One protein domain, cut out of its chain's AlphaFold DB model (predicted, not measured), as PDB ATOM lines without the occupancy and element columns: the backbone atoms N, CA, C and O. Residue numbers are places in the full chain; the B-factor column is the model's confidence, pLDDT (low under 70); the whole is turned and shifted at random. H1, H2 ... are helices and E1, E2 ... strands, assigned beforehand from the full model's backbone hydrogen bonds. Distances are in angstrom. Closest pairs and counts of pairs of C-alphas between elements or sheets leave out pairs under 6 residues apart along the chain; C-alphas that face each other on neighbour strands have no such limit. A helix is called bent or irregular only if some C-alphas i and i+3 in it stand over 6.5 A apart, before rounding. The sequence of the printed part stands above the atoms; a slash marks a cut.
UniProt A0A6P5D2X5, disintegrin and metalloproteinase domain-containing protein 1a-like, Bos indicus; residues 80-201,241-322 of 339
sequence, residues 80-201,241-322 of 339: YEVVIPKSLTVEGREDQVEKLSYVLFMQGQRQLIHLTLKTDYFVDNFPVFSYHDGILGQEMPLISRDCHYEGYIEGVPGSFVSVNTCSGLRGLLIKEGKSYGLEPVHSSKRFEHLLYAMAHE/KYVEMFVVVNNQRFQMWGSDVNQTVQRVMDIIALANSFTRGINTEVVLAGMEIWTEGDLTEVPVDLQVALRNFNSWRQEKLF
ATOM      1  N   TYR A  80     -41.727 -79.118 -11.617       86.88
ATOM      2  CA  TYR A  80     -41.221 -78.796 -10.280       86.88
ATOM      3  C   TYR A  80     -41.888 -77.515  -9.750       86.88
ATOM      4  O   TYR A  80     -42.321 -76.659 -10.521       86.88
ATOM      5  N   GLU A  81     -41.970 -77.384  -8.428       91.75
ATOM      6  CA  GLU A  81     -42.441 -76.202  -7.699       91.75
ATOM      7  C   GLU A  81     -41.228 -75.546  -7.017       91.75
ATOM      8  O   GLU A  81     -40.421 -76.233  -6.391       91.75
ATOM      9  N   VAL A  82     -41.062 -74.224  -7.139       92.06
ATOM     10  CA  VAL A  82     -40.001 -73.500  -6.416       92.06
ATOM     11  C   VAL A  82     -40.556 -73.045  -5.072       92.06
ATOM     12  O   VAL A  82     -41.459 -72.209  -5.016       92.06
ATOM     13  N   VAL A  83     -40.007 -73.586  -3.987       93.81
ATOM     14  CA  VAL A  83     -40.466 -73.342  -2.614       93.81
ATOM     15  C   VAL A  83     -39.413 -72.578  -1.813       93.81
ATOM     16  O   VAL A  83     -38.219 -72.668  -2.084       93.81
ATOM     17  N   ILE A  84     -39.845 -71.820  -0.804       94.19
ATOM     18  CA  ILE A  84     -38.951 -71.142   0.151       94.19
ATOM     19  C   ILE A  84     -39.308 -71.641   1.558       94.19
ATOM     20  O   ILE A  84     -40.277 -71.145   2.146       94.19
ATOM     21  N   PRO A  85     -38.580 -72.640   2.092       93.69
ATOM     22  CA  PRO A  85     -38.767 -73.123   3.452       93.69
ATOM     23  C   PRO A  85     -38.398 -72.043   4.471       93.69
ATOM     24  O   PRO A  85     -37.346 -71.414   4.378       93.69
ATOM     25  N   LYS A  86     -39.251 -71.836   5.473       92.69
ATOM     26  CA  LYS A  86     -39.034 -70.883   6.569       92.69
ATOM     27  C   LYS A  86     -38.884 -71.638   7.881       92.69
ATOM     28  O   LYS A  86     -39.797 -72.371   8.253       92.69
ATOM     29  N   SER A  87     -37.763 -71.447   8.571       89.31
ATOM     30  CA  SER A  87     -37.587 -71.956   9.936       89.31
ATOM     31  C   SER A  87     -38.592 -71.300  10.890       89.31
ATOM     32  O   SER A  87     -38.924 -70.123  10.728       89.31
ATOM     33  N   LEU A  88     -39.053 -72.055  11.890       84.94
ATOM     34  CA  LEU A  88     -39.832 -71.573  13.036       84.94
ATOM     35  C   LEU A  88     -39.033 -71.609  14.355       84.94
ATOM     36  O   LEU A  88     -39.627 -71.599  15.431       84.94
ATOM     37  N   THR A  89     -37.701 -71.680  14.291       66.38
ATOM     38  CA  THR A  89     -36.814 -71.633  15.467       66.38
ATOM     39  C   THR A  89     -37.089 -70.400  16.332       66.38
ATOM     40  O   THR A  89     -36.799 -69.277  15.926       66.38
ATOM     41  N   VAL A  90     -37.632 -70.623  17.531       54.97
ATOM     42  CA  VAL A  90     -37.822 -69.596  18.565       54.97
ATOM     43  C   VAL A  90     -36.501 -69.408  19.302       54.97
ATOM     44  O   VAL A  90     -35.999 -70.362  19.894       54.97
ATOM     45  N   GLU A  91     -35.940 -68.200  19.263       44.44
ATOM     46  CA  GLU A  91     -34.671 -67.854  19.917       44.44
ATOM     47  C   GLU A  91     -34.719 -68.094  21.444       44.44
ATOM     48  O   GLU A  91     -35.737 -67.833  22.086       44.44
ATOM     49  N   GLY A  92     -33.609 -68.563  22.040       46.47
ATOM     50  CA  GLY A  92     -33.443 -68.617  23.503       46.47
ATOM     51  C   GLY A  92     -33.634 -69.965  24.226       46.47
ATOM     52  O   GLY A  92     -34.049 -69.949  25.384       46.47
ATOM     53  N   ARG A  93     -33.322 -71.121  23.617       46.03
ATOM     54  CA  ARG A  93     -33.173 -72.408  24.340       46.03
ATOM     55  C   ARG A  93     -32.007 -73.247  23.820       46.03
ATOM     56  O   ARG A  93     -31.777 -73.292  22.621       46.03
ATOM     57  N   GLU A  94     -31.339 -73.978  24.708       45.16
ATOM     58  CA  GLU A  94     -30.245 -74.896  24.341       45.16
ATOM     59  C   GLU A  94     -30.756 -76.207  23.700       45.16
ATOM     60  O   GLU A  94     -30.052 -76.794  22.885       45.16
ATOM     61  N   ASP A  95     -32.024 -76.585  23.930       49.97
ATOM     62  CA  ASP A  95     -32.725 -77.725  23.289       49.97
ATOM     63  C   ASP A  95     -32.798 -77.653  21.734       49.97
ATOM     64  O   ASP A  95     -33.340 -78.552  21.088       49.97
ATOM     65  N   GLN A  96     -32.340 -76.558  21.114       57.38
ATOM     66  CA  GLN A  96     -32.586 -76.217  19.706       57.38
ATOM     67  C   GLN A  96     -31.858 -77.100  18.687       57.38
ATOM     68  O   GLN A  96     -32.389 -77.312  17.598       57.38
ATOM     69  N   VAL A  97     -30.666 -77.614  19.010       63.25
ATOM     70  CA  VAL A  97     -29.870 -78.420  18.059       63.25
ATOM     71  C   VAL A  97     -30.553 -79.762  17.773       63.25
ATOM     72  O   VAL A  97     -30.495 -80.266  16.658       63.25
ATOM     73  N   GLU A  98     -31.290 -80.316  18.741       79.31
ATOM     74  CA  GLU A  98     -32.026 -81.565  18.537       79.31
ATOM     75  C   GLU A  98     -33.308 -81.412  17.712       79.31
ATOM     76  O   GLU A  98     -33.796 -82.414  17.188       79.31
ATOM     77  N   LYS A  99     -33.946 -80.234  17.674       88.25
ATOM     78  CA  LYS A  99     -35.339 -80.108  17.201       88.25
ATOM     79  C   LYS A  99     -35.571 -78.832  16.399       88.25
ATOM     80  O   LYS A  99     -35.603 -77.727  16.937       88.25
ATOM     81  N   LEU A 100     -35.841 -79.013  15.109       90.38
ATOM     82  CA  LEU A 100     -36.170 -77.946  14.166       90.38
ATOM     83  C   LEU A 100     -37.631 -78.050  13.712       90.38
ATOM     84  O   LEU A 100     -38.303 -79.073  13.853       90.38
ATOM     85  N   SER A 101     -38.161 -76.972  13.139       93.62
ATOM     86  CA  SER A 101     -39.449 -77.007  12.443       93.62
ATOM     87  C   SER A 101     -39.458 -76.011  11.292       93.62
ATOM     88  O   SER A 101     -39.007 -74.876  11.445       93.62
ATOM     89  N   TYR A 102     -39.976 -76.439  10.143       94.50
ATOM     90  CA  TYR A 102     -40.011 -75.655   8.909       94.50
ATOM     91  C   TYR A 102     -41.426 -75.545   8.358       94.50
ATOM     92  O   TYR A 102     -42.197 -76.503   8.369       94.50
ATOM     93  N   VAL A 103     -41.744 -74.384   7.797       95.19
ATOM     94  CA  VAL A 103     -42.940 -74.164   6.984       95.19
ATOM     95  C   VAL A 103     -42.528 -74.030   5.530       95.19
ATOM     96  O   VAL A 103     -41.731 -73.155   5.197       95.19
ATOM     97  N   LEU A 104     -43.129 -74.827   4.652       93.38
ATOM     98  CA  LEU A 104     -43.124 -74.567   3.214       93.38
ATOM     99  C   LEU A 104     -44.536 -74.692   2.647       93.38
ATOM    100  O   LEU A 104     -45.422 -75.304   3.242       93.38
ATOM    101  N   PHE A 105     -44.742 -74.093   1.483       92.88
ATOM    102  CA  PHE A 105     -45.934 -74.333   0.686       92.88
ATOM    103  C   PHE A 105     -45.623 -75.488  -0.264       92.88
ATOM    104  O   PHE A 105     -44.589 -75.473  -0.920       92.88
ATOM    105  N   MET A 106     -46.490 -76.498  -0.282       90.94
ATOM    106  CA  MET A 106     -46.451 -77.612  -1.229       90.94
ATOM    107  C   MET A 106     -47.808 -77.651  -1.920       90.94
ATOM    108  O   MET A 106     -48.832 -77.730  -1.235       90.94
ATOM    109  N   GLN A 107     -47.841 -77.597  -3.249       87.19
ATOM    110  CA  GLN A 107     -49.073 -77.639  -4.042       87.19
ATOM    111  C   GLN A 107     -50.072 -76.542  -3.612       87.19
ATOM    112  O   GLN A 107     -51.278 -76.769  -3.508       87.19
ATOM    113  N   GLY A 108     -49.551 -75.352  -3.282       86.56
ATOM    114  CA  GLY A 108     -50.319 -74.216  -2.750       86.56
ATOM    115  C   GLY A 108     -50.790 -74.335  -1.290       86.56
ATOM    116  O   GLY A 108     -51.330 -73.370  -0.749       86.56
ATOM    117  N   GLN A 109     -50.576 -75.467  -0.612       91.75
ATOM    118  CA  GLN A 109     -50.969 -75.679   0.786       91.75
ATOM    119  C   GLN A 109     -49.786 -75.481   1.746       91.75
ATOM    120  O   GLN A 109     -48.727 -76.084   1.561       91.75
ATOM    121  N   ARG A 110     -49.977 -74.695   2.816       94.75
ATOM    122  CA  ARG A 110     -48.993 -74.526   3.901       94.75
ATOM    123  C   ARG A 110     -48.823 -75.841   4.671       94.75
ATOM    124  O   ARG A 110     -49.711 -76.213   5.430       94.75
ATOM    125  N   GLN A 111     -47.669 -76.480   4.533       95.25
ATOM    126  CA  GLN A 111     -47.256 -77.615   5.357       95.25
ATOM    127  C   GLN A 111     -46.389 -77.115   6.521       95.25
ATOM    128  O   GLN A 111     -45.572 -76.209   6.340       95.25
ATOM    129  N   LEU A 112     -46.552 -77.709   7.702       96.00
ATOM    130  CA  LEU A 112     -45.626 -77.569   8.828       96.00
ATOM    131  C   LEU A 112     -44.911 -78.908   9.011       96.00
ATOM    132  O   LEU A 112     -45.558 -79.943   9.125       96.00
ATOM    133  N   ILE A 113     -43.584 -78.881   8.995       95.50
ATOM    134  CA  ILE A 113     -42.719 -80.042   9.189       95.50
ATOM    135  C   ILE A 113     -42.040 -79.914  10.542       95.50
ATOM    136  O   ILE A 113     -41.423 -78.883  10.821       95.50
ATOM    137  N   HIS A 114     -42.097 -80.978  11.333       94.94
ATOM    138  CA  HIS A 114     -41.268 -81.142  12.522       94.94
ATOM    139  C   HIS A 114     -40.090 -82.048  12.191       94.94
ATOM    140  O   HIS A 114     -40.252 -83.039  11.480       94.94
ATOM    141  N   LEU A 115     -38.914 -81.695  12.703       93.19
ATOM    142  CA  LEU A 115     -37.646 -82.369  12.453       93.19
ATOM    143  C   LEU A 115     -36.936 -82.620  13.784       93.19
ATOM    144  O   LEU A 115     -36.838 -81.717  14.611       93.19
ATOM    145  N   THR A 116     -36.415 -83.829  13.966       91.69
ATOM    146  CA  THR A 116     -35.540 -84.217  15.080       91.69
ATOM    147  C   THR A 116     -34.179 -84.614  14.518       91.69
ATOM    148  O   THR A 116     -34.118 -85.266  13.472       91.69
ATOM    149  N   LEU A 117     -33.103 -84.186  15.177       88.88
ATOM    150  CA  LEU A 117     -31.728 -84.522  14.822       88.88
ATOM    151  C   LEU A 117     -31.499 -86.032  14.939       88.88
ATOM    152  O   LEU A 117     -32.190 -86.735  15.680       88.88
ATOM    153  N   LYS A 118     -30.540 -86.530  14.165       81.88
ATOM    154  CA  LYS A 118     -30.360 -87.949  13.889       81.88
ATOM    155  C   LYS A 118     -28.883 -88.319  14.108       81.88
ATOM    156  O   LYS A 118     -28.048 -88.117  13.235       81.88
ATOM    157  N   THR A 119     -28.556 -88.826  15.296       70.06
ATOM    158  CA  THR A 119     -27.174 -88.868  15.825       70.06
ATOM    159  C   THR A 119     -26.398 -90.169  15.581       70.06
ATOM    160  O   THR A 119     -25.170 -90.141  15.528       70.06
ATOM    161  N   ASP A 120     -27.080 -91.308  15.424       64.81
ATOM    162  CA  ASP A 120     -26.518 -92.591  15.896       64.81
ATOM    163  C   ASP A 120     -25.852 -93.494  14.834       64.81
ATOM    164  O   ASP A 120     -25.264 -94.517  15.173       64.81
ATOM    165  N   TYR A 121     -25.927 -93.156  13.541       66.25
ATOM    166  CA  TYR A 121     -25.628 -94.089  12.433       66.25
ATOM    167  C   TYR A 121     -24.360 -93.764  11.615       66.25
ATOM    168  O   TYR A 121     -24.170 -94.278  10.510       66.25
ATOM    169  N   PHE A 122     -23.470 -92.927  12.147       63.94
ATOM    170  CA  PHE A 122     -22.173 -92.618  11.536       63.94
ATOM    171  C   PHE A 122     -21.030 -92.973  12.493       63.94
ATOM    172  O   PHE A 122     -20.971 -92.432  13.595       63.94
ATOM    173  N   VAL A 123     -20.091 -93.820  12.061       62.53
ATOM    174  CA  VAL A 123     -18.807 -94.026  12.756       62.53
ATOM    175  C   VAL A 123     -17.877 -92.841  12.485       62.53
ATOM    176  O   VAL A 123     -17.841 -92.313  11.372       62.53
ATOM    177  N   ASP A 124     -17.132 -92.415  13.506       63.28
ATOM    178  CA  ASP A 124     -16.127 -91.358  13.385       63.28
ATOM    179  C   ASP A 124     -15.006 -91.744  12.411       63.28
ATOM    180  O   ASP A 124     -14.396 -92.805  12.542       63.28
ATOM    181  N   ASN A 125     -14.669 -90.825  11.501       69.12
ATOM    182  CA  ASN A 125     -13.448 -90.860  10.686       69.12
ATOM    183  C   ASN A 125     -13.259 -92.138   9.839       69.12
ATOM    184  O   ASN A 125     -12.173 -92.723   9.814       69.12
ATOM    185  N   PHE A 126     -14.298 -92.570   9.112       79.62
ATOM    186  CA  PHE A 126     -14.140 -93.638   8.119       79.62
ATOM    187  C   PHE A 126     -13.195 -93.207   6.972       79.62
ATOM    188  O   PHE A 126     -13.174 -92.032   6.593       79.62
ATOM    189  N   PRO A 127     -12.412 -94.135   6.389       88.06
ATOM    190  CA  PRO A 127     -11.501 -93.815   5.298       88.06
ATOM    191  C   PRO A 127     -12.256 -93.573   3.986       88.06
ATOM    192  O   PRO A 127     -13.105 -94.377   3.585       88.06
ATOM    193  N   VAL A 128     -11.890 -92.498   3.290       90.62
ATOM    194  CA  VAL A 128     -12.284 -92.220   1.904       90.62
ATOM    195  C   VAL A 128     -11.069 -92.382   1.004       90.62
ATOM    196  O   VAL A 128     -10.036 -91.757   1.223       90.62
ATOM    197  N   PHE A 129     -11.202 -93.220  -0.015       90.75
ATOM    198  CA  PHE A 129     -10.189 -93.463  -1.034       90.75
ATOM    199  C   PHE A 129     -10.583 -92.761  -2.340       90.75
ATOM    200  O   PHE A 129     -11.733 -92.855  -2.773       90.75
ATOM    201  N   SER A 130      -9.638 -92.072  -2.970       93.19
ATOM    202  CA  SER A 130      -9.821 -91.323  -4.223       93.19
ATOM    203  C   SER A 130      -8.561 -91.425  -5.089       93.19
ATOM    204  O   SER A 130      -7.497 -91.785  -4.591       93.19
ATOM    205  N   TYR A 131      -8.664 -91.141  -6.388       92.00
ATOM    206  CA  TYR A 131      -7.540 -91.233  -7.327       92.00
ATOM    207  C   TYR A 131      -7.102 -89.849  -7.832       92.00
ATOM    208  O   TYR A 131      -7.948 -88.993  -8.118       92.00
ATOM    209  N   HIS A 132      -5.787 -89.637  -7.915       91.50
ATOM    210  CA  HIS A 132      -5.166 -88.436  -8.476       91.50
ATOM    211  C   HIS A 132      -3.857 -88.790  -9.202       91.50
ATOM    212  O   HIS A 132      -2.946 -89.364  -8.605       91.50
ATOM    213  N   ASP A 133      -3.790 -88.484 -10.499       89.88
ATOM    214  CA  ASP A 133      -2.756 -88.925 -11.446       89.88
ATOM    215  C   ASP A 133      -2.494 -90.448 -11.384       89.88
ATOM    216  O   ASP A 133      -1.357 -90.925 -11.431       89.88
ATOM    217  N   GLY A 134      -3.565 -91.239 -11.235       86.25
ATOM    218  CA  GLY A 134      -3.521 -92.700 -11.086       86.25
ATOM    219  C   GLY A 134      -3.056 -93.199  -9.712       86.25
ATOM    220  O   GLY A 134      -3.085 -94.407  -9.452       86.25
ATOM    221  N   ILE A 135      -2.647 -92.303  -8.810       87.94
ATOM    222  CA  ILE A 135      -2.226 -92.627  -7.444       87.94
ATOM    223  C   ILE A 135      -3.456 -92.648  -6.535       87.94
ATOM    224  O   ILE A 135      -4.275 -91.732  -6.555       87.94
ATOM    225  N   LEU A 136      -3.575 -93.687  -5.707       90.31
ATOM    226  CA  LEU A 136      -4.632 -93.776  -4.704       90.31
ATOM    227  C   LEU A 136      -4.288 -92.928  -3.472       90.31
ATOM    228  O   LEU A 136      -3.390 -93.279  -2.704       90.31
ATOM    229  N   GLY A 137      -5.039 -91.850  -3.272       91.00
ATOM    230  CA  GLY A 137      -5.092 -91.104  -2.022       91.00
ATOM    231  C   GLY A 137      -5.994 -91.782  -0.986       91.00
ATOM    232  O   GLY A 137      -6.900 -92.550  -1.319       91.00
ATOM    233  N   GLN A 138      -5.751 -91.474   0.287       91.38
ATOM    234  CA  GLN A 138      -6.633 -91.826   1.397       91.38
ATOM    235  C   GLN A 138      -6.802 -90.607   2.306       91.38
ATOM    236  O   GLN A 138      -5.821 -90.051   2.797       91.38
ATOM    237  N   GLU A 139      -8.050 -90.245   2.573       89.56
ATOM    238  CA  GLU A 139      -8.448 -89.161   3.466       89.56
ATOM    239  C   GLU A 139      -9.379 -89.681   4.573       89.56
ATOM    240  O   GLU A 139      -9.938 -90.776   4.490       89.56
ATOM    241  N   MET A 140      -9.549 -88.880   5.624       85.75
ATOM    242  CA  MET A 140     -10.542 -89.085   6.683       85.75
ATOM    243  C   MET A 140     -11.313 -87.767   6.847       85.75
ATOM    244  O   MET A 140     -10.878 -86.901   7.609       85.75
ATOM    245  N   PRO A 141     -12.390 -87.545   6.072       80.00
ATOM    246  CA  PRO A 141     -13.106 -86.276   6.089       80.00
ATOM    247  C   PRO A 141     -13.848 -86.068   7.414       80.00
ATOM    248  O   PRO A 141     -14.567 -86.946   7.894       80.00
ATOM    249  N   LEU A 142     -13.724 -84.863   7.974       75.56
ATOM    250  CA  LEU A 142     -14.511 -84.425   9.125       75.56
ATOM    251  C   LEU A 142     -15.933 -84.086   8.661       75.56
ATOM    252  O   LEU A 142     -16.175 -83.019   8.094       75.56
ATOM    253  N   ILE A 143     -16.872 -85.005   8.878       71.94
ATOM    254  CA  ILE A 143     -18.264 -84.858   8.439       71.94
ATOM    255  C   ILE A 143     -19.125 -84.390   9.615       71.94
ATOM    256  O   ILE A 143     -19.147 -85.019  10.672       71.94
ATOM    257  N   SER A 144     -19.853 -83.289   9.416       73.62
ATOM    258  CA  SER A 144     -20.812 -82.790  10.405       73.62
ATOM    259  C   SER A 144     -21.967 -83.775  10.588       73.62
ATOM    260  O   SER A 144     -22.587 -84.197   9.611       73.62
ATOM    261  N   ARG A 145     -22.262 -84.120  11.845       72.62
ATOM    262  CA  ARG A 145     -23.419 -84.946  12.230       72.62
ATOM    263  C   ARG A 145     -24.682 -84.112  12.451       72.62
ATOM    264  O   ARG A 145     -25.789 -84.596  12.238       72.62
ATOM    265  N   ASP A 146     -24.518 -82.840  12.811       79.31
ATOM    266  CA  ASP A 146     -25.566 -81.990  13.398       79.31
ATOM    267  C   ASP A 146     -26.559 -81.420  12.359       79.31
ATOM    268  O   ASP A 146     -27.343 -80.506  12.637       79.31
ATOM    269  N   CYS A 147     -26.511 -81.948  11.130       86.88
ATOM    270  CA  CYS A 147     -27.273 -81.463   9.988       86.88
ATOM    271  C   CYS A 147     -28.211 -82.493   9.332       86.88
ATOM    272  O   CYS A 147     -28.974 -82.111   8.447       86.88
ATOM    273  N   HIS A 148     -28.238 -83.760   9.761       88.25
ATOM    274  CA  HIS A 148     -29.231 -84.739   9.284       88.25
ATOM    275  C   HIS A 148     -30.412 -84.864  10.247       88.25
ATOM    276  O   HIS A 148     -30.234 -85.129  11.432       88.25
ATOM    277  N   TYR A 149     -31.630 -84.722   9.724       91.06
ATOM    278  CA  TYR A 149     -32.870 -84.722  10.501       91.06
ATOM    279  C   TYR A 149     -33.929 -85.652   9.903       91.06
ATOM    280  O   TYR A 149     -34.036 -85.809   8.683       91.06
ATOM    281  N   GLU A 150     -34.775 -86.204  10.770       91.19
ATOM    282  CA  GLU A 150     -35.966 -86.979  10.413       91.19
ATOM    283  C   GLU A 150     -37.217 -86.391  11.073       91.19
ATOM    284  O   GLU A 150     -37.152 -85.822  12.161       91.19
ATOM    285  N   GLY A 151     -38.382 -86.558  10.454       92.75
ATOM    286  CA  GLY A 151     -39.648 -86.290  11.118       92.75
ATOM    287  C   GLY A 151     -40.862 -86.464  10.218       92.75
ATOM    288  O   GLY A 151     -40.934 -87.402   9.425       92.75
ATOM    289  N   TYR A 152     -41.846 -85.584  10.380       94.50
ATOM    290  CA  TYR A 152     -43.185 -85.738   9.810       94.50
ATOM    291  C   TYR A 152     -43.836 -84.384   9.500       94.50
ATOM    292  O   TYR A 152     -43.380 -83.330   9.948       94.50
ATOM    293  N   ILE A 153     -44.926 -84.430   8.734       95.69
ATOM    294  CA  ILE A 153     -45.754 -83.273   8.387       95.69
ATOM    295  C   ILE A 153     -46.952 -83.222   9.347       95.69
ATOM    296  O   ILE A 153     -47.699 -84.197   9.478       95.69
ATOM    297  N   GLU A 154     -47.145 -82.090  10.023       95.44
ATOM    298  CA  GLU A 154     -48.261 -81.866  10.947       95.44
ATOM    299  C   GLU A 154     -49.610 -82.100  10.244       95.44
ATOM    300  O   GLU A 154     -49.828 -81.677   9.108       95.44
ATOM    301  N   GLY A 155     -50.523 -82.810  10.911       92.56
ATOM    302  CA  GLY A 155     -51.855 -83.104  10.378       92.56
ATOM    303  C   GLY A 155     -51.913 -84.156   9.261       92.56
ATOM    304  O   GLY A 155     -53.016 -84.474   8.820       92.56
ATOM    305  N   VAL A 156     -50.785 -84.739   8.826       93.25
ATOM    306  CA  VAL A 156     -50.744 -85.778   7.776       93.25
ATOM    307  C   VAL A 156     -50.307 -87.136   8.359       93.25
ATOM    308  O   VAL A 156     -49.104 -87.387   8.500       93.25
ATOM    309  N   PRO A 157     -51.246 -88.053   8.673       91.12
ATOM    310  CA  PRO A 157     -50.922 -89.391   9.164       91.12
ATOM    311  C   PRO A 157     -50.080 -90.190   8.164       91.12
ATOM    312  O   PRO A 157     -50.384 -90.224   6.972       91.12
ATOM    313  N   GLY A 158     -49.030 -90.855   8.651       85.12
ATOM    314  CA  GLY A 158     -48.121 -91.635   7.803       85.12
ATOM    315  C   GLY A 158     -47.261 -90.795   6.851       85.12
ATOM    316  O   GLY A 158     -46.696 -91.351   5.911       85.12
ATOM    317  N   SER A 159     -47.166 -89.479   7.067       93.00
ATOM    318  CA  SER A 159     -46.123 -88.667   6.439       93.00
ATOM    319  C   SER A 159     -44.748 -88.969   7.036       93.00
ATOM    320  O   SER A 159     -44.632 -89.429   8.171       93.00
ATOM    321  N   PHE A 160     -43.710 -88.706   6.250       92.81
ATOM    322  CA  PHE A 160     -42.318 -88.937   6.623       92.81
ATOM    323  C   PHE A 160     -41.429 -87.896   5.945       92.81
ATOM    324  O   PHE A 160     -41.673 -87.529   4.795       92.81
ATOM    325  N   VAL A 161     -40.398 -87.427   6.639       93.06
ATOM    326  CA  VAL A 161     -39.407 -86.478   6.124       93.06
ATOM    327  C   VAL A 161     -38.021 -86.918   6.574       93.06
ATOM    328  O   VAL A 161     -37.836 -87.266   7.735       93.06
ATOM    329  N   SER A 162     -37.046 -86.876   5.669       92.19
ATOM    330  CA  SER A 162     -35.635 -87.145   5.959       92.19
ATOM    331  C   SER A 162     -34.782 -86.185   5.138       92.19
ATOM    332  O   SER A 162     -34.752 -86.296   3.911       92.19
ATOM    333  N   VAL A 163     -34.128 -85.231   5.803       92.00
ATOM    334  CA  VAL A 163     -33.410 -84.121   5.156       92.00
ATOM    335  C   VAL A 163     -32.061 -83.827   5.810       92.00
ATOM    336  O   VAL A 163     -31.916 -83.871   7.029       92.00
ATOM    337  N   ASN A 164     -31.087 -83.483   4.978       89.38
ATOM    338  CA  ASN A 164     -29.855 -82.796   5.339       89.38
ATOM    339  C   ASN A 164     -30.106 -81.272   5.320       89.38
ATOM    340  O   ASN A 164     -30.863 -80.790   4.474       89.38
ATOM    341  N   THR A 165     -29.494 -80.522   6.236       90.69
ATOM    342  CA  THR A 165     -29.570 -79.055   6.356       90.69
ATOM    343  C   THR A 165     -28.225 -78.342   6.134       90.69
ATOM    344  O   THR A 165     -28.217 -77.116   5.999       90.69
ATOM    345  N   CYS A 166     -27.101 -79.074   6.034       85.75
ATOM    346  CA  CYS A 166     -25.720 -78.553   5.996       85.75
ATOM    347  C   CYS A 166     -25.454 -77.529   4.876       85.75
ATOM    348  O   CYS A 166     -24.473 -76.791   4.925       85.75
ATOM    349  N   SER A 167     -26.271 -77.504   3.821       85.06
ATOM    350  CA  SER A 167     -26.145 -76.560   2.701       85.06
ATOM    351  C   SER A 167     -27.519 -76.203   2.125       85.06
ATOM    352  O   SER A 167     -27.721 -76.183   0.913       85.06
ATOM    353  N   GLY A 168     -28.485 -75.953   3.016       88.31
ATOM    354  CA  GLY A 168     -29.910 -75.896   2.679       88.31
ATOM    355  C   GLY A 168     -30.585 -77.261   2.815       88.31
ATOM    356  O   GLY A 168     -29.921 -78.259   3.086       88.31
ATOM    357  N   LEU A 169     -31.911 -77.303   2.662       91.69
ATOM    358  CA  LEU A 169     -32.705 -78.520   2.836       91.69
ATOM    359  C   LEU A 169     -32.578 -79.440   1.613       91.69
ATOM    360  O   LEU A 169     -33.146 -79.164   0.557       91.69
ATOM    361  N   ARG A 170     -31.883 -80.568   1.758       91.75
ATOM    362  CA  ARG A 170     -31.790 -81.620   0.733       91.75
ATOM    363  C   ARG A 170     -32.357 -82.929   1.269       91.75
ATOM    364  O   ARG A 170     -31.934 -83.372   2.328       91.75
ATOM    365  N   GLY A 171     -33.276 -83.579   0.553       90.69
ATOM    366  CA  GLY A 171     -33.737 -84.919   0.930       90.69
ATOM    367  C   GLY A 171     -35.115 -85.316   0.406       90.69
ATOM    368  O   GLY A 171     -35.550 -84.868  -0.655       90.69
ATOM    369  N   LEU A 172     -35.779 -86.192   1.162       90.94
ATOM    370  CA  LEU A 172     -37.028 -86.864   0.798       90.94
ATOM    371  C   LEU A 172     -38.180 -86.436   1.714       90.94
ATOM    372  O   LEU A 172     -38.049 -86.451   2.940       90.94
ATOM    373  N   LEU A 173     -39.333 -86.139   1.115       91.94
ATOM    374  CA  LEU A 173     -40.614 -85.978   1.802       91.94
ATOM    375  C   LEU A 173     -41.612 -87.008   1.257       91.94
ATOM    376  O   LEU A 173     -41.693 -87.222   0.049       91.94
ATOM    377  N   ILE A 174     -42.417 -87.607   2.130       90.44
ATOM    378  CA  ILE A 174     -43.528 -88.491   1.765       90.44
ATOM    379  C   ILE A 174     -44.820 -87.895   2.327       90.44
ATOM    380  O   ILE A 174     -44.966 -87.731   3.541       90.44
ATOM    381  N   LYS A 175     -45.775 -87.597   1.441       90.62
ATOM    382  CA  LYS A 175     -47.115 -87.082   1.771       90.62
ATOM    383  C   LYS A 175     -48.164 -87.931   1.060       90.62
ATOM    384  O   LYS A 175     -48.109 -88.087  -0.155       90.62
ATOM    385  N   GLU A 176     -49.117 -88.483   1.814       89.25
ATOM    386  CA  GLU A 176     -50.270 -89.238   1.277       89.25
ATOM    387  C   GLU A 176     -49.867 -90.389   0.322       89.25
ATOM    388  O   GLU A 176     -50.538 -90.666  -0.671       89.25
ATOM    389  N   GLY A 177     -48.738 -91.050   0.610       82.56
ATOM    390  CA  GLY A 177     -48.182 -92.144  -0.199       82.56
ATOM    391  C   GLY A 177     -47.376 -91.717  -1.435       82.56
ATOM    392  O   GLY A 177     -46.843 -92.586  -2.121       82.56
ATOM    393  N   LYS A 178     -47.253 -90.413  -1.714       86.12
ATOM    394  CA  LYS A 178     -46.414 -89.861  -2.789       86.12
ATOM    395  C   LYS A 178     -45.064 -89.407  -2.238       86.12
ATOM    396  O   LYS A 178     -45.019 -88.751  -1.197       86.12
ATOM    397  N   SER A 179     -43.996 -89.707  -2.971       88.31
ATOM    398  CA  SER A 179     -42.630 -89.263  -2.677       88.31
ATOM    399  C   SER A 179     -42.300 -87.958  -3.403       88.31
ATOM    400  O   SER A 179     -42.658 -87.780  -4.568       88.31
ATOM    401  N   TYR A 180     -41.578 -87.068  -2.730       89.94
ATOM    402  CA  TYR A 180     -41.126 -85.785  -3.257       89.94
ATOM    403  C   TYR A 180     -39.648 -85.568  -2.925       89.94
ATOM    404  O   TYR A 180     -39.245 -85.719  -1.770       89.94
ATOM    405  N   GLY A 181     -38.860 -85.179  -3.925       90.81
ATOM    406  CA  GLY A 181     -37.504 -84.679  -3.727       90.81
ATOM    407  C   GLY A 181     -37.528 -83.195  -3.376       90.81
ATOM    408  O   GLY A 181     -38.312 -82.432  -3.944       90.81
ATOM    409  N   LEU A 182     -36.668 -82.799  -2.439       91.94
ATOM    410  CA  LEU A 182     -36.386 -81.408  -2.096       91.94
ATOM    411  C   LEU A 182     -34.881 -81.164  -2.227       91.94
ATOM    412  O   LEU A 182     -34.085 -81.932  -1.680       91.94
ATOM    413  N   GLU A 183     -34.480 -80.097  -2.915       91.25
ATOM    414  CA  GLU A 183     -33.073 -79.685  -2.965       91.25
ATOM    415  C   GLU A 183     -32.872 -78.167  -3.084       91.25
ATOM    416  O   GLU A 183     -33.717 -77.483  -3.665       91.25
ATOM    417  N   PRO A 184     -31.761 -77.614  -2.560       91.50
ATOM    418  CA  PRO A 184     -31.458 -76.188  -2.661       91.50
ATOM    419  C   PRO A 184     -31.178 -75.764  -4.108       91.50
ATOM    420  O   PRO A 184     -30.398 -76.399  -4.821       91.50
ATOM    421  N   VAL A 185     -31.763 -74.637  -4.523       90.19
ATOM    422  CA  VAL A 185     -31.428 -73.979  -5.793       90.19
ATOM    423  C   VAL A 185     -30.008 -73.424  -5.691       90.19
ATOM    424  O   VAL A 185     -29.713 -72.580  -4.839       90.19
ATOM    425  N   HIS A 186     -29.122 -73.889  -6.574       82.19
ATOM    426  CA  HIS A 186     -27.716 -73.495  -6.571       82.19
ATOM    427  C   HIS A 186     -27.557 -71.965  -6.661       82.19
ATOM    428  O   HIS A 186     -28.146 -71.315  -7.523       82.19
ATOM    429  N   SER A 187     -26.748 -71.389  -5.764       81.94
ATOM    430  CA  SER A 187     -26.524 -69.939  -5.637       81.94
ATOM    431  C   SER A 187     -27.783 -69.075  -5.376       81.94
ATOM    432  O   SER A 187     -27.765 -67.866  -5.624       81.94
ATOM    433  N   SER A 188     -28.872 -69.645  -4.833       85.12
ATOM    434  CA  SER A 188     -30.044 -68.866  -4.398       85.12
ATOM    435  C   SER A 188     -29.699 -67.846  -3.306       85.12
ATOM    436  O   SER A 188     -29.069 -68.165  -2.300       85.12
ATOM    437  N   LYS A 189     -30.215 -66.620  -3.462       84.50
ATOM    438  CA  LYS A 189     -30.129 -65.543  -2.457       84.50
ATOM    439  C   LYS A 189     -31.332 -65.485  -1.506       84.50
ATOM    440  O   LYS A 189     -31.392 -64.591  -0.667       84.50
ATOM    441  N   ARG A 190     -32.319 -66.376  -1.663       87.00
ATOM    442  CA  ARG A 190     -33.598 -66.347  -0.922       87.00
ATOM    443  C   ARG A 190     -33.948 -67.672  -0.237       87.00
ATOM    444  O   ARG A 190     -35.092 -67.843   0.167       87.00
ATOM    445  N   PHE A 191     -32.981 -68.588  -0.108       89.75
ATOM    446  CA  PHE A 191     -33.199 -69.949   0.407       89.75
ATOM    447  C   PHE A 191     -34.268 -70.706  -0.414       89.75
ATOM    448  O   PHE A 191     -35.144 -71.387   0.118       89.75
ATOM    449  N   GLU A 192     -34.216 -70.544  -1.738       93.88
ATOM    450  CA  GLU A 192     -35.110 -71.217  -2.686       93.88
ATOM    451  C   GLU A 192     -34.697 -72.674  -2.877       93.88
ATOM    452  O   GLU A 192     -33.512 -73.002  -2.929       93.88
ATOM    453  N   HIS A 193     -35.693 -73.541  -2.994       93.62
ATOM    454  CA  HIS A 193     -35.534 -74.977  -3.149       93.62
ATOM    455  C   HIS A 193     -36.425 -75.476  -4.287       93.62
ATOM    456  O   HIS A 193     -37.536 -74.973  -4.479       93.62
ATOM    457  N   LEU A 194     -35.951 -76.471  -5.030       92.31
ATOM    458  CA  LEU A 194     -36.769 -77.220  -5.977       92.31
ATOM    459  C   LEU A 194     -37.502 -78.319  -5.211       92.31
ATOM    460  O   LEU A 194     -36.867 -79.132  -4.541       92.31
ATOM    461  N   LEU A 195     -38.827 -78.342  -5.329       92.19
ATOM    462  CA  LEU A 195     -39.683 -79.429  -4.878       92.19
ATOM    463  C   LEU A 195     -40.256 -80.135  -6.109       92.19
ATOM    464  O   LEU A 195     -40.967 -79.522  -6.907       92.19
ATOM    465  N   TYR A 196     -39.992 -81.426  -6.263       88.44
ATOM    466  CA  TYR A 196     -40.521 -82.231  -7.369       88.44
ATOM    467  C   TYR A 196     -41.131 -83.528  -6.855       88.44
ATOM    468  O   TYR A 196     -40.642 -84.128  -5.902       88.44
ATOM    469  N   ALA A 197     -42.215 -83.975  -7.490       87.56
ATOM    470  CA  ALA A 197     -42.736 -85.313  -7.249       87.56
ATOM    471  C   ALA A 197     -41.782 -86.331  -7.886       87.56
ATOM    472  O   ALA A 197     -41.510 -86.249  -9.081       87.56
ATOM    473  N   MET A 198     -41.292 -87.290  -7.102       80.50
ATOM    474  CA  MET A 198     -40.545 -88.424  -7.646       80.50
ATOM    475  C   MET A 198     -41.518 -89.328  -8.405       80.50
ATOM    476  O   MET A 198     -42.601 -89.647  -7.904       80.50
ATOM    477  N   ALA A 199     -41.153 -89.739  -9.618       65.62
ATOM    478  CA  ALA A 199     -42.031 -90.556 -10.442       65.62
ATOM    479  C   ALA A 199     -42.266 -91.942  -9.808       65.62
ATOM    480  O   ALA A 199     -41.329 -92.665  -9.476       65.62
ATOM    481  N   HIS A 200     -43.531 -92.372  -9.716       52.44
ATOM    482  CA  HIS A 200     -43.860 -93.794  -9.559       52.44
ATOM    483  C   HIS A 200     -43.622 -94.508 -10.898       52.44
ATOM    484  O   HIS A 200     -44.570 -94.841 -11.615       52.44
ATOM    485  N   GLU A 201     -42.356 -94.663 -11.280       42.09
ATOM    486  CA  GLU A 201     -42.020 -95.031 -12.651       42.09
ATOM    487  C   GLU A 201     -42.410 -96.474 -13.009       42.09
ATOM    488  O   GLU A 201     -42.473 -97.392 -12.181       42.09
ATOM    489  N   LYS A 241     -28.898-104.316  15.620       81.19
ATOM    490  CA  LYS A 241     -27.889-104.988  14.796       81.19
ATOM    491  C   LYS A 241     -27.161-103.948  13.960       81.19
ATOM    492  O   LYS A 241     -27.816-103.119  13.339       81.19
ATOM    493  N   TYR A 242     -25.844-104.045  13.894       77.94
ATOM    494  CA  TYR A 242     -25.028-103.199  13.034       77.94
ATOM    495  C   TYR A 242     -24.702-103.930  11.731       77.94
ATOM    496  O   TYR A 242     -24.655-105.161  11.700       77.94
ATOM    497  N   VAL A 243     -24.548-103.169  10.650       79.94
ATOM    498  CA  VAL A 243     -24.184-103.675   9.322       79.94
ATOM    499  C   VAL A 243     -23.078-102.785   8.774       79.94
ATOM    500  O   VAL A 243     -23.362-101.698   8.267       79.94
ATOM    501  N   GLU A 244     -21.826-103.231   8.879       77.38
ATOM    502  CA  GLU A 244     -20.687-102.520   8.291       77.38
ATOM    503  C   GLU A 244     -20.748-102.569   6.755       77.38
ATOM    504  O   GLU A 244     -20.540-103.609   6.118       77.38
ATOM    505  N   MET A 245     -21.021-101.414   6.151       80.06
ATOM    506  CA  MET A 245     -21.085-101.210   4.709       80.06
ATOM    507  C   MET A 245     -19.852-100.445   4.229       80.06
ATOM    508  O   MET A 245     -19.547 -99.367   4.736       80.06
ATOM    509  N   PHE A 246     -19.181-100.964   3.200       81.25
ATOM    510  CA  PHE A 246     -18.221-100.197   2.410       81.25
ATOM    511  C   PHE A 246     -18.885 -99.763   1.098       81.25
ATOM    512  O   PHE A 246     -19.493-100.591   0.414       81.25
ATOM    513  N   VAL A 247     -18.789 -98.480   0.743       86.12
ATOM    514  CA  VAL A 247     -19.432 -97.918  -0.460       86.12
ATOM    515  C   VAL A 247     -18.406 -97.694  -1.566       86.12
ATOM    516  O   VAL A 247     -17.351 -97.120  -1.332       86.12
ATOM    517  N   VAL A 248     -18.729 -98.093  -2.796       84.88
ATOM    518  CA  VAL A 248     -17.932 -97.737  -3.977       84.88
ATOM    519  C   VAL A 248     -18.761 -96.850  -4.895       84.88
ATOM    520  O   VAL A 248     -19.882 -97.207  -5.264       84.88
ATOM    521  N   VAL A 249     -18.216 -95.687  -5.251       84.81
ATOM    522  CA  VAL A 249     -18.825 -94.734  -6.185       84.81
ATOM    523  C   VAL A 249     -18.071 -94.813  -7.507       84.81
ATOM    524  O   VAL A 249     -16.899 -94.449  -7.581       84.81
ATOM    525  N   ASN A 250     -18.749 -95.294  -8.549       83.06
ATOM    526  CA  ASN A 250     -18.170 -95.394  -9.884       83.06
ATOM    527  C   ASN A 250     -18.036 -94.005 -10.545       83.06
ATOM    528  O   ASN A 250     -18.728 -93.049 -10.183       83.06
ATOM    529  N   ASN A 251     -17.161 -93.900 -11.538       85.62
ATOM    530  CA  ASN A 251     -16.783 -92.662 -12.202       85.62
ATOM    531  C   ASN A 251     -17.969 -91.953 -12.859       85.62
ATOM    532  O   ASN A 251     -18.106 -90.739 -12.725       85.62
ATOM    533  N   GLN A 252     -18.884 -92.699 -13.486       80.94
ATOM    534  CA  GLN A 252     -20.105 -92.117 -14.052       80.94
ATOM    535  C   GLN A 252     -20.932 -91.390 -12.977       80.94
ATOM    536  O   GLN A 252     -21.416 -90.283 -13.207       80.94
ATOM    537  N   ARG A 253     -21.070 -91.982 -11.783       81.19
ATOM    538  CA  ARG A 253     -21.807 -91.379 -10.665       81.19
ATOM    539  C   ARG A 253     -21.071 -90.190 -10.054       81.19
ATOM    540  O   ARG A 253     -21.714 -89.192  -9.744       81.19
ATOM    541  N   PHE A 254     -19.748 -90.273  -9.940       84.38
ATOM    542  CA  PHE A 254     -18.896 -89.158  -9.526       84.38
ATOM    543  C   PHE A 254     -19.064 -87.944 -10.459       84.38
ATOM    544  O   PHE A 254     -19.337 -86.841  -9.986       84.38
ATOM    545  N   GLN A 255     -19.033 -88.156 -11.781       86.00
ATOM    546  CA  GLN A 255     -19.309 -87.109 -12.774       86.00
ATOM    547  C   GLN A 255     -20.736 -86.544 -12.649       86.00
ATOM    548  O   GLN A 255     -20.917 -85.327 -12.616       86.00
ATOM    549  N   MET A 256     -21.758 -87.403 -12.514       81.31
ATOM    550  CA  MET A 256     -23.157 -86.974 -12.317       81.31
ATOM    551  C   MET A 256     -23.376 -86.151 -11.036       81.31
ATOM    552  O   MET A 256     -24.327 -85.374 -10.963       81.31
ATOM    553  N   TRP A 257     -22.518 -86.309 -10.027       82.50
ATOM    554  CA  TRP A 257     -22.543 -85.536  -8.782       82.50
ATOM    555  C   TRP A 257     -21.590 -84.328  -8.785       82.50
ATOM    556  O   TRP A 257     -21.384 -83.712  -7.741       82.50
ATOM    557  N   GLY A 258     -21.070 -83.938  -9.955       86.06
ATOM    558  CA  GLY A 258     -20.294 -82.709 -10.148       86.06
ATOM    559  C   GLY A 258     -18.777 -82.869 -10.040       86.06
ATOM    560  O   GLY A 258     -18.081 -81.860  -9.971       86.06
ATOM    561  N   SER A 259     -18.261 -84.104 -10.037       92.25
ATOM    562  CA  SER A 259     -16.823 -84.422  -9.961       92.25
ATOM    563  C   SER A 259     -16.103 -83.850  -8.728       92.25
ATOM    564  O   SER A 259     -14.917 -83.527  -8.779       92.25
ATOM    565  N   ASP A 260     -16.813 -83.740  -7.604       92.06
ATOM    566  CA  ASP A 260     -16.297 -83.255  -6.322       92.06
ATOM    567  C   ASP A 260     -16.358 -84.384  -5.278       92.06
ATOM    568  O   ASP A 260     -17.399 -85.019  -5.074       92.06
ATOM    569  N   VAL A 261     -15.217 -84.662  -4.637       91.69
ATOM    570  CA  VAL A 261     -15.061 -85.743  -3.649       91.69
ATOM    571  C   VAL A 261     -15.887 -85.468  -2.394       91.69
ATOM    572  O   VAL A 261     -16.603 -86.355  -1.937       91.69
ATOM    573  N   ASN A 262     -15.866 -84.247  -1.862       89.44
ATOM    574  CA  ASN A 262     -16.594 -83.888  -0.646       89.44
ATOM    575  C   ASN A 262     -18.113 -83.869  -0.885       89.44
ATOM    576  O   ASN A 262     -18.876 -84.398  -0.077       89.44
ATOM    577  N   GLN A 263     -18.570 -83.352  -2.031       87.00
ATOM    578  CA  GLN A 263     -19.981 -83.449  -2.422       87.00
ATOM    579  C   GLN A 263     -20.408 -84.912  -2.610       87.00
ATOM    580  O   GLN A 263     -21.476 -85.299  -2.139       87.00
ATOM    581  N   THR A 264     -19.566 -85.747  -3.227       88.69
ATOM    582  CA  THR A 264     -19.808 -87.194  -3.371       88.69
ATOM    583  C   THR A 264     -19.935 -87.887  -2.014       88.69
ATOM    584  O   THR A 264     -20.882 -88.647  -1.803       88.69
ATOM    585  N   VAL A 265     -19.042 -87.577  -1.068       88.12
ATOM    586  CA  VAL A 265     -19.112 -88.066   0.315       88.12
ATOM    587  C   VAL A 265     -20.437 -87.655   0.961       88.12
ATOM    588  O   VAL A 265     -21.149 -88.513   1.481       88.12
ATOM    589  N   GLN A 266     -20.828 -86.381   0.863       85.38
ATOM    590  CA  GLN A 266     -22.103 -85.888   1.398       85.38
ATOM    591  C   GLN A 266     -23.318 -86.595   0.775       85.38
ATOM    592  O   GLN A 266     -24.213 -87.007   1.511       85.38
ATOM    593  N   ARG A 267     -23.343 -86.831  -0.549       85.56
ATOM    594  CA  ARG A 267     -24.433 -87.588  -1.200       85.56
ATOM    595  C   ARG A 267     -24.528 -89.030  -0.699       85.56
ATOM    596  O   ARG A 267     -25.636 -89.544  -0.560       85.56
ATOM    597  N   VAL A 268     -23.405 -89.688  -0.409       86.12
ATOM    598  CA  VAL A 268     -23.411 -91.033   0.194       86.12
ATOM    599  C   VAL A 268     -23.912 -90.988   1.639       86.12
ATOM    600  O   VAL A 268     -24.741 -91.819   2.010       86.12
ATOM    601  N   MET A 269     -23.506 -89.994   2.430       84.50
ATOM    602  CA  MET A 269     -24.015 -89.802   3.795       84.50
ATOM    603  C   MET A 269     -25.530 -89.545   3.812       84.50
ATOM    604  O   MET A 269     -26.227 -90.127   4.639       84.50
ATOM    605  N   ASP A 270     -26.063 -88.772   2.859       83.81
ATOM    606  CA  ASP A 270     -27.507 -88.555   2.674       83.81
ATOM    607  C   ASP A 270     -28.265 -89.867   2.371       83.81
ATOM    608  O   ASP A 270     -29.332 -90.123   2.940       83.81
ATOM    609  N   ILE A 271     -27.696 -90.738   1.522       84.06
ATOM    610  CA  ILE A 271     -28.255 -92.067   1.212       84.06
ATOM    611  C   ILE A 271     -28.283 -92.951   2.464       84.06
ATOM    612  O   ILE A 271     -29.309 -93.571   2.747       84.06
ATOM    613  N   ILE A 272     -27.186 -93.007   3.226       82.94
ATOM    614  CA  ILE A 272     -27.086 -93.805   4.459       82.94
ATOM    615  C   ILE A 272     -28.010 -93.247   5.556       82.94
ATOM    616  O   ILE A 272     -28.670 -94.017   6.259       82.94
ATOM    617  N   ALA A 273     -28.146 -91.923   5.663       83.19
ATOM    618  CA  ALA A 273     -29.078 -91.274   6.582       83.19
ATOM    619  C   ALA A 273     -30.537 -91.653   6.291       83.19
ATOM    620  O   ALA A 273     -31.277 -91.973   7.228       83.19
ATOM    621  N   LEU A 274     -30.935 -91.687   5.012       82.62
ATOM    622  CA  LEU A 274     -32.256 -92.170   4.600       82.62
ATOM    623  C   LEU A 274     -32.410 -93.685   4.815       82.62
ATOM    624  O   LEU A 274     -33.454 -94.127   5.296       82.62
ATOM    625  N   ALA A 275     -31.386 -94.480   4.487       81.12
ATOM    626  CA  ALA A 275     -31.408 -95.936   4.640       81.12
ATOM    627  C   ALA A 275     -31.764 -96.346   6.074       81.12
ATOM    628  O   ALA A 275     -32.685 -97.135   6.297       81.12
ATOM    629  N   ASN A 276     -31.088 -95.721   7.041       81.00
ATOM    630  CA  ASN A 276     -31.276 -95.968   8.465       81.00
ATOM    631  C   ASN A 276     -32.690 -95.638   8.967       81.00
ATOM    632  O   ASN A 276     -33.200 -96.311   9.861       81.00
ATOM    633  N   SER A 277     -33.370 -94.658   8.364       79.38
ATOM    634  CA  SER A 277     -34.774 -94.354   8.688       79.38
ATOM    635  C   SER A 277     -35.711 -95.531   8.383       79.38
ATOM    636  O   SER A 277     -36.679 -95.754   9.110       79.38
ATOM    637  N   PHE A 278     -35.410 -96.318   7.342       77.94
ATOM    638  CA  PHE A 278     -36.188 -97.504   6.975       77.94
ATOM    639  C   PHE A 278     -35.733 -98.776   7.709       77.94
ATOM    640  O   PHE A 278     -36.578 -99.597   8.070       77.94
ATOM    641  N   THR A 279     -34.434 -98.953   7.981       74.56
ATOM    642  CA  THR A 279     -33.927-100.153   8.683       74.56
ATOM    643  C   THR A 279     -34.162-100.129  10.196       74.56
ATOM    644  O   THR A 279     -34.257-101.198  10.806       74.56
ATOM    645  N   ARG A 280     -34.394 -98.955  10.809       75.00
ATOM    646  CA  ARG A 280     -34.817 -98.852  12.221       75.00
ATOM    647  C   ARG A 280     -36.063 -99.694  12.528       75.00
ATOM    648  O   ARG A 280     -36.160-100.266  13.606       75.00
ATOM    649  N   GLY A 281     -36.979 -99.859  11.567       70.94
ATOM    650  CA  GLY A 281     -38.175-100.704  11.712       70.94
ATOM    651  C   GLY A 281     -37.909-102.208  11.910       70.94
ATOM    652  O   GLY A 281     -38.841-102.947  12.220       70.94
ATOM    653  N   ILE A 282     -36.661-102.665  11.743       74.12
ATOM    654  CA  ILE A 282     -36.205-104.042  12.011       74.12
ATOM    655  C   ILE A 282     -35.038-104.087  13.021       74.12
ATOM    656  O   ILE A 282     -34.275-105.059  13.048       74.12
ATOM    657  N   ASN A 283     -34.886-103.034  13.839       76.12
ATOM    658  CA  ASN A 283     -33.802-102.844  14.814       76.12
ATOM    659  C   ASN A 283     -32.424-103.132  14.193       76.12
ATOM    660  O   ASN A 283     -31.675-103.992  14.660       76.12
ATOM    661  N   THR A 284     -32.142-102.485  13.058       77.38
ATOM    662  CA  THR A 284     -30.890-102.637  12.308       77.38
ATOM    663  C   THR A 284     -30.395-101.280  11.808       77.38
ATOM    664  O   THR A 284     -31.162-100.526  11.208       77.38
ATOM    665  N   GLU A 285     -29.113-101.000  12.013       80.44
ATOM    666  CA  GLU A 285     -28.427 -99.761  11.650       80.44
ATOM    667  C   GLU A 285     -27.299-100.060  10.648       80.44
ATOM    668  O   GLU A 285     -26.450-100.929  10.863       80.44
ATOM    669  N   VAL A 286     -27.320 -99.362   9.512       80.69
ATOM    670  CA  VAL A 286     -26.304 -99.435   8.457       80.69
ATOM    671  C   VAL A 286     -25.213 -98.424   8.775       80.69
ATOM    672  O   VAL A 286     -25.470 -97.220   8.796       80.69
ATOM    673  N   VAL A 287     -23.998 -98.923   8.988       80.38
ATOM    674  CA  VAL A 287     -22.830 -98.144   9.402       80.38
ATOM    675  C   VAL A 287     -21.854 -98.051   8.239       80.38
ATOM    676  O   VAL A 287     -21.457 -99.069   7.674       80.38
ATOM    677  N   LEU A 288     -21.442 -96.836   7.881       80.94
ATOM    678  CA  LEU A 288     -20.451 -96.625   6.828       80.94
ATOM    679  C   LEU A 288     -19.034 -96.876   7.373       80.94
ATOM    680  O   LEU A 288     -18.493 -96.058   8.111       80.94
ATOM    681  N   ALA A 289     -18.448 -98.015   7.003       81.94
ATOM    682  CA  ALA A 289     -17.115 -98.453   7.431       81.94
ATOM    683  C   ALA A 289     -15.976 -97.911   6.542       81.94
ATOM    684  O   ALA A 289     -14.802 -98.003   6.895       81.94
ATOM    685  N   GLY A 290     -16.308 -97.356   5.375       83.44
ATOM    686  CA  GLY A 290     -15.360 -96.757   4.439       83.44
ATOM    687  C   GLY A 290     -15.973 -96.533   3.059       83.44
ATOM    688  O   GLY A 290     -17.062 -97.034   2.757       83.44
ATOM    689  N   MET A 291     -15.278 -95.775   2.213       86.62
ATOM    690  CA  MET A 291     -15.725 -95.493   0.850       86.62
ATOM    691  C   MET A 291     -14.564 -95.362  -0.137       86.62
ATOM    692  O   MET A 291     -13.502 -94.858   0.211       86.62
ATOM    693  N   GLU A 292     -14.777 -95.770  -1.385       88.06
ATOM    694  CA  GLU A 292     -13.837 -95.569  -2.491       88.06
ATOM    695  C   GLU A 292     -14.538 -94.926  -3.688       88.06
ATOM    696  O   GLU A 292     -15.609 -95.365  -4.109       88.06
ATOM    697  N   ILE A 293     -13.947 -93.858  -4.215       89.19
ATOM    698  CA  ILE A 293     -14.498 -93.035  -5.289       89.19
ATOM    699  C   ILE A 293     -13.561 -93.154  -6.488       89.19
ATOM    700  O   ILE A 293     -12.396 -92.758  -6.436       89.19
ATOM    701  N   TRP A 294     -14.076 -93.699  -7.583       90.12
ATOM    702  CA  TRP A 294     -13.334 -93.881  -8.826       90.12
ATOM    703  C   TRP A 294     -13.327 -92.569  -9.618       90.12
ATOM    704  O   TRP A 294     -14.080 -92.383 -10.568       90.12
ATOM    705  N   THR A 295     -12.507 -91.616  -9.178       90.88
ATOM    706  CA  THR A 295     -12.470 -90.227  -9.677       90.88
ATOM    707  C   THR A 295     -11.989 -90.087 -11.127       90.88
ATOM    708  O   THR A 295     -12.405 -89.155 -11.811       90.88
ATOM    709  N   GLU A 296     -11.182 -91.028 -11.626       91.12
ATOM    710  CA  GLU A 296     -10.549 -90.960 -12.960       91.12
ATOM    711  C   GLU A 296     -11.161 -91.910 -14.005       91.12
ATOM    712  O   GLU A 296     -11.143 -91.616 -15.197       91.12
ATOM    713  N   GLY A 297     -11.716 -93.043 -13.571       88.00
ATOM    714  CA  GLY A 297     -12.293 -94.068 -14.441       88.00
ATOM    715  C   GLY A 297     -12.660 -95.327 -13.655       88.00
ATOM    716  O   GLY A 297     -12.124 -95.559 -12.571       88.00
ATOM    717  N   ASP A 298     -13.585 -96.135 -14.176       81.12
ATOM    718  CA  ASP A 298     -14.061 -97.330 -13.471       81.12
ATOM    719  C   ASP A 298     -12.979 -98.423 -13.410       81.12
ATOM    720  O   ASP A 298     -12.486 -98.888 -14.436       81.12
ATOM    721  N   LEU A 299     -12.641 -98.881 -12.197       78.12
ATOM    722  CA  LEU A 299     -11.631 -99.931 -11.970       78.12
ATOM    723  C   LEU A 299     -12.135-101.350 -12.293       78.12
ATOM    724  O   LEU A 299     -11.424-102.335 -12.084       78.12
ATOM    725  N   THR A 300     -13.383-101.473 -12.741       73.25
ATOM    726  CA  THR A 300     -14.005-102.730 -13.150       73.25
ATOM    727  C   THR A 300     -15.043-102.456 -14.230       73.25
ATOM    728  O   THR A 300     -15.695-101.413 -14.214       73.25
ATOM    729  N   GLU A 301     -15.236-103.388 -15.160       70.31
ATOM    730  CA  GLU A 301     -16.323-103.270 -16.132       70.31
ATOM    731  C   GLU A 301     -17.678-103.401 -15.426       70.31
ATOM    732  O   GLU A 301     -17.925-104.394 -14.730       70.31
ATOM    733  N   VAL A 302     -18.570-102.434 -15.665       67.69
ATOM    734  CA  VAL A 302     -19.966-102.427 -15.200       67.69
ATOM    735  C   VAL A 302     -20.903-102.715 -16.389       67.69
ATOM    736  O   VAL A 302     -21.493-101.795 -16.956       67.69
ATOM    737  N   PRO A 303     -21.021-103.980 -16.842       65.56
ATOM    738  CA  PRO A 303     -21.930-104.345 -17.923       65.56
ATOM    739  C   PRO A 303     -23.399-104.257 -17.490       65.56
ATOM    740  O   PRO A 303     -23.733-104.288 -16.308       65.56
ATOM    741  N   VAL A 304     -24.297-104.242 -18.480       64.19
ATOM    742  CA  VAL A 304     -25.761-104.262 -18.276       64.19
ATOM    743  C   VAL A 304     -26.236-105.534 -17.549       64.19
ATOM    744  O   VAL A 304     -27.283-105.528 -16.902       64.19
ATOM    745  N   ASP A 305     -25.472-106.628 -17.624       64.06
ATOM    746  CA  ASP A 305     -25.744-107.844 -16.858       64.06
ATOM    747  C   ASP A 305     -25.297-107.685 -15.395       64.06
ATOM    748  O   ASP A 305     -24.104-107.683 -15.076       64.06
ATOM    749  N   LEU A 306     -26.279-107.600 -14.494       61.69
ATOM    750  CA  LEU A 306     -26.061-107.451 -13.056       61.69
ATOM    751  C   LEU A 306     -25.279-108.615 -12.428       61.69
ATOM    752  O   LEU A 306     -24.565-108.388 -11.455       61.69
ATOM    753  N   GLN A 307     -25.377-109.847 -12.943       62.84
ATOM    754  CA  GLN A 307     -24.602-110.975 -12.411       62.84
ATOM    755  C   GLN A 307     -23.123-110.841 -12.781       62.84
ATOM    756  O   GLN A 307     -22.255-111.095 -11.943       62.84
ATOM    757  N   VAL A 308     -22.829-110.400 -14.008       65.12
ATOM    758  CA  VAL A 308     -21.450-110.144 -14.451       65.12
ATOM    759  C   VAL A 308     -20.868-108.937 -13.714       65.12
ATOM    760  O   VAL A 308     -19.779-109.048 -13.160       65.12
ATOM    761  N   ALA A 309     -21.612-107.832 -13.591       61.22
ATOM    762  CA  ALA A 309     -21.181-106.662 -12.820       61.22
ATOM    763  C   ALA A 309     -20.901-107.007 -11.342       61.22
ATOM    764  O   ALA A 309     -19.847-106.655 -10.810       61.22
ATOM    765  N   LEU A 310     -21.787-107.772 -10.687       63.66
ATOM    766  CA  LEU A 310     -21.566-108.257  -9.319       63.66
ATOM    767  C   LEU A 310     -20.363-109.205  -9.222       63.66
ATOM    768  O   LEU A 310     -19.634-109.150  -8.231       63.66
ATOM    769  N   ARG A 311     -20.119-110.066 -10.218       69.69
ATOM    770  CA  ARG A 311     -18.944-110.952 -10.244       69.69
ATOM    771  C   ARG A 311     -17.644-110.158 -10.375       69.69
ATOM    772  O   ARG A 311     -16.722-110.396  -9.596       69.69
ATOM    773  N   ASN A 312     -17.592-109.214 -11.312       71.19
ATOM    774  CA  ASN A 312     -16.447-108.337 -11.556       71.19
ATOM    775  C   ASN A 312     -16.100-107.541 -10.288       71.19
ATOM    776  O   ASN A 312     -14.972-107.609  -9.790       71.19
ATOM    777  N   PHE A 313     -17.112-106.904  -9.687       70.12
ATOM    778  CA  PHE A 313     -16.990-106.193  -8.417       70.12
ATOM    779  C   PHE A 313     -16.486-107.093  -7.279       70.12
ATOM    780  O   PHE A 313     -15.610-106.686  -6.522       70.12
ATOM    781  N   ASN A 314     -16.984-108.329  -7.156       70.38
ATOM    782  CA  ASN A 314     -16.528-109.254  -6.113       70.38
ATOM    783  C   ASN A 314     -15.076-109.731  -6.307       70.38
ATOM    784  O   ASN A 314     -14.398-109.945  -5.302       70.38
ATOM    785  N   SER A 315     -14.581-109.865  -7.546       74.88
ATOM    786  CA  SER A 315     -13.160-110.167  -7.805       74.88
ATOM    787  C   SER A 315     -12.284-108.999  -7.352       74.88
ATOM    788  O   SER A 315     -11.442-109.155  -6.468       74.88
ATOM    789  N   TRP A 316     -12.597-107.787  -7.828       79.75
ATOM    790  CA  TRP A 316     -11.941-106.549  -7.399       79.75
ATOM    791  C   TRP A 316     -11.985-106.365  -5.867       79.75
ATOM    792  O   TRP A 316     -10.977-106.013  -5.250       79.75
ATOM    793  N   ARG A 317     -13.115-106.688  -5.221       75.06
ATOM    794  CA  ARG A 317     -13.280-106.621  -3.759       75.06
ATOM    795  C   ARG A 317     -12.300-107.543  -3.035       75.06
ATOM    796  O   ARG A 317     -11.720-107.134  -2.033       75.06
ATOM    797  N   GLN A 318     -12.127-108.776  -3.514       73.94
ATOM    798  CA  GLN A 318     -11.200-109.746  -2.921       73.94
ATOM    799  C   GLN A 318      -9.737-109.361  -3.176       73.94
ATOM    800  O   GLN A 318      -8.926-109.429  -2.260       73.94
ATOM    801  N   GLU A 319      -9.409-108.909  -4.388       77.50
ATOM    802  CA  GLU A 319      -8.038-108.593  -4.807       77.50
ATOM    803  C   GLU A 319      -7.504-107.251  -4.285       77.50
ATOM    804  O   GLU A 319      -6.293-107.099  -4.119       77.50
ATOM    805  N   LYS A 320      -8.375-106.248  -4.098       77.38
ATOM    806  CA  LYS A 320      -7.986-104.860  -3.783       77.38
ATOM    807  C   LYS A 320      -8.543-104.384  -2.446       77.38
ATOM    808  O   LYS A 320      -7.772-103.932  -1.603       77.38
ATOM    809  N   LEU A 321      -9.858-104.489  -2.234       74.00
ATOM    810  CA  LEU A 321     -10.513-103.855  -1.082       74.00
ATOM    811  C   LEU A 321     -10.323-104.620   0.236       74.00
ATOM    812  O   LEU A 321     -10.079-104.000   1.270       74.00
ATOM    813  N   PHE A 322     -10.399-105.954   0.222       70.19
ATOM    814  CA  PHE A 322     -10.325-106.779   1.438       70.19
ATOM    815  C   PHE A 322      -8.986-106.639   2.190       70.19
ATOM    816  O   PHE A 322      -8.920-106.839   3.400       70.19
TER     817      PHE A 322
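What this domain is: This is residues 80 to 201 and 241 to 322 of the 339 residues of the protein "disintegrin and metalloproteinase domain-containing protein 1a-like" of Bos indicus (UniProt A0A6P5D2X5). A strongly curled sheet of eight strands, folded back on itself like part of a barrel, stands at one end, and a smaller sheet of four strands stands at the other, with the long helix H2 packed between them. Two links, residues 118 to 127 and 140 to 147, run between the two sheets; H1 is near one end of H2, and H3 lies beyond the small sheet, away from the other helices. The printed part has 204 residues, in the order E1 to E11, H1, H2, E12, H3, and its class is mixed, helices and strands. The large sheet, E1 E10 E9 E8 E7 E6 E3 E2, is antiparallel; the small one, E5 E4 E12 E11, is mixed. The whole is compact, with a radius of gyration of the C-alphas of 18.8 A and spans of 53 by 38 by 38 A.

Where its parts are: E1, residues 80 to 83, begins at C-alpha 80 (-41.221, -78.796, -10.280). E2 is residues 99 to 106, 21.7 A long, and E3 109 to 117, 25.4 A. E4 is 128 to 132, E5 135 to 139, E6 148 to 153, E7 160 to 164, E8 170 to 175, E9 178 to 184 and E10 193 to 197. After the cut come E11, 241 to 249, 25.1 A, and H1, 251 to 256. H2, 261 to 282, spans 32.0 A, with a kink of 28 degrees near residue 276. E12, 284 to 293, spans 25.9 A and bends by 55 degrees at residue 290. H3, 306 to 321, spans 20.0 A and ends at C-alpha 321 (-10.513, -103.855, -1.082).

How they stand to each other: E6 to E10 form a meander, each strand the antiparallel neighbour of the one before; N 162 and O 172, in E7 and E8, are 2.9 A apart. In this folded sheet, bent back into two leaves, E1 E10 E9 E8 E7 face E3 E2, with E6 as the hinge. H2 is on this sheet at a height of 9.3 A, over E7 and E6; the closest C-alphas of E7 and H2, Ser 162 and Leu 274, are 6.2 A apart. H2 is also on one face of the small sheet, making two layers, at a height of 8.2 A; its closest C-alpha pair with E12 is Asn 276 and Glu 285, 5.7 A. E11, H1, H2 and E12 form a strand-helix-strand unit, two parallel strands joined through helices, with a right-handed crossover; N 245 and O 287 are 2.8 A apart. E4 is parallel to E12, with N 129 and O 291 at 2.8 A, and forms a hairpin with E5. H1 and H2 are close but not clearly touching, Phe 254 and Thr 264 having the closest C-alphas, 6.5 A. H3 is apart from H1 and H2. Every O i to N i+4 pair is within hydrogen-bond range in H1 and H3, and 14 of 18 in H2.

The domain as a whole: The farthest C-alphas, of Gly 92 and Val 308, are 57.5 A apart. Residues 202 to 240 are not printed, and C-alphas 201 and 241 are 32.4 A apart across this cut. The links E1 to E2 and E12 to H3 are long. The mean pLDDT of the printed part is 82.4; residues 89 to 97, 120 to 125, 199 to 201 and 302 to 311 are under 70.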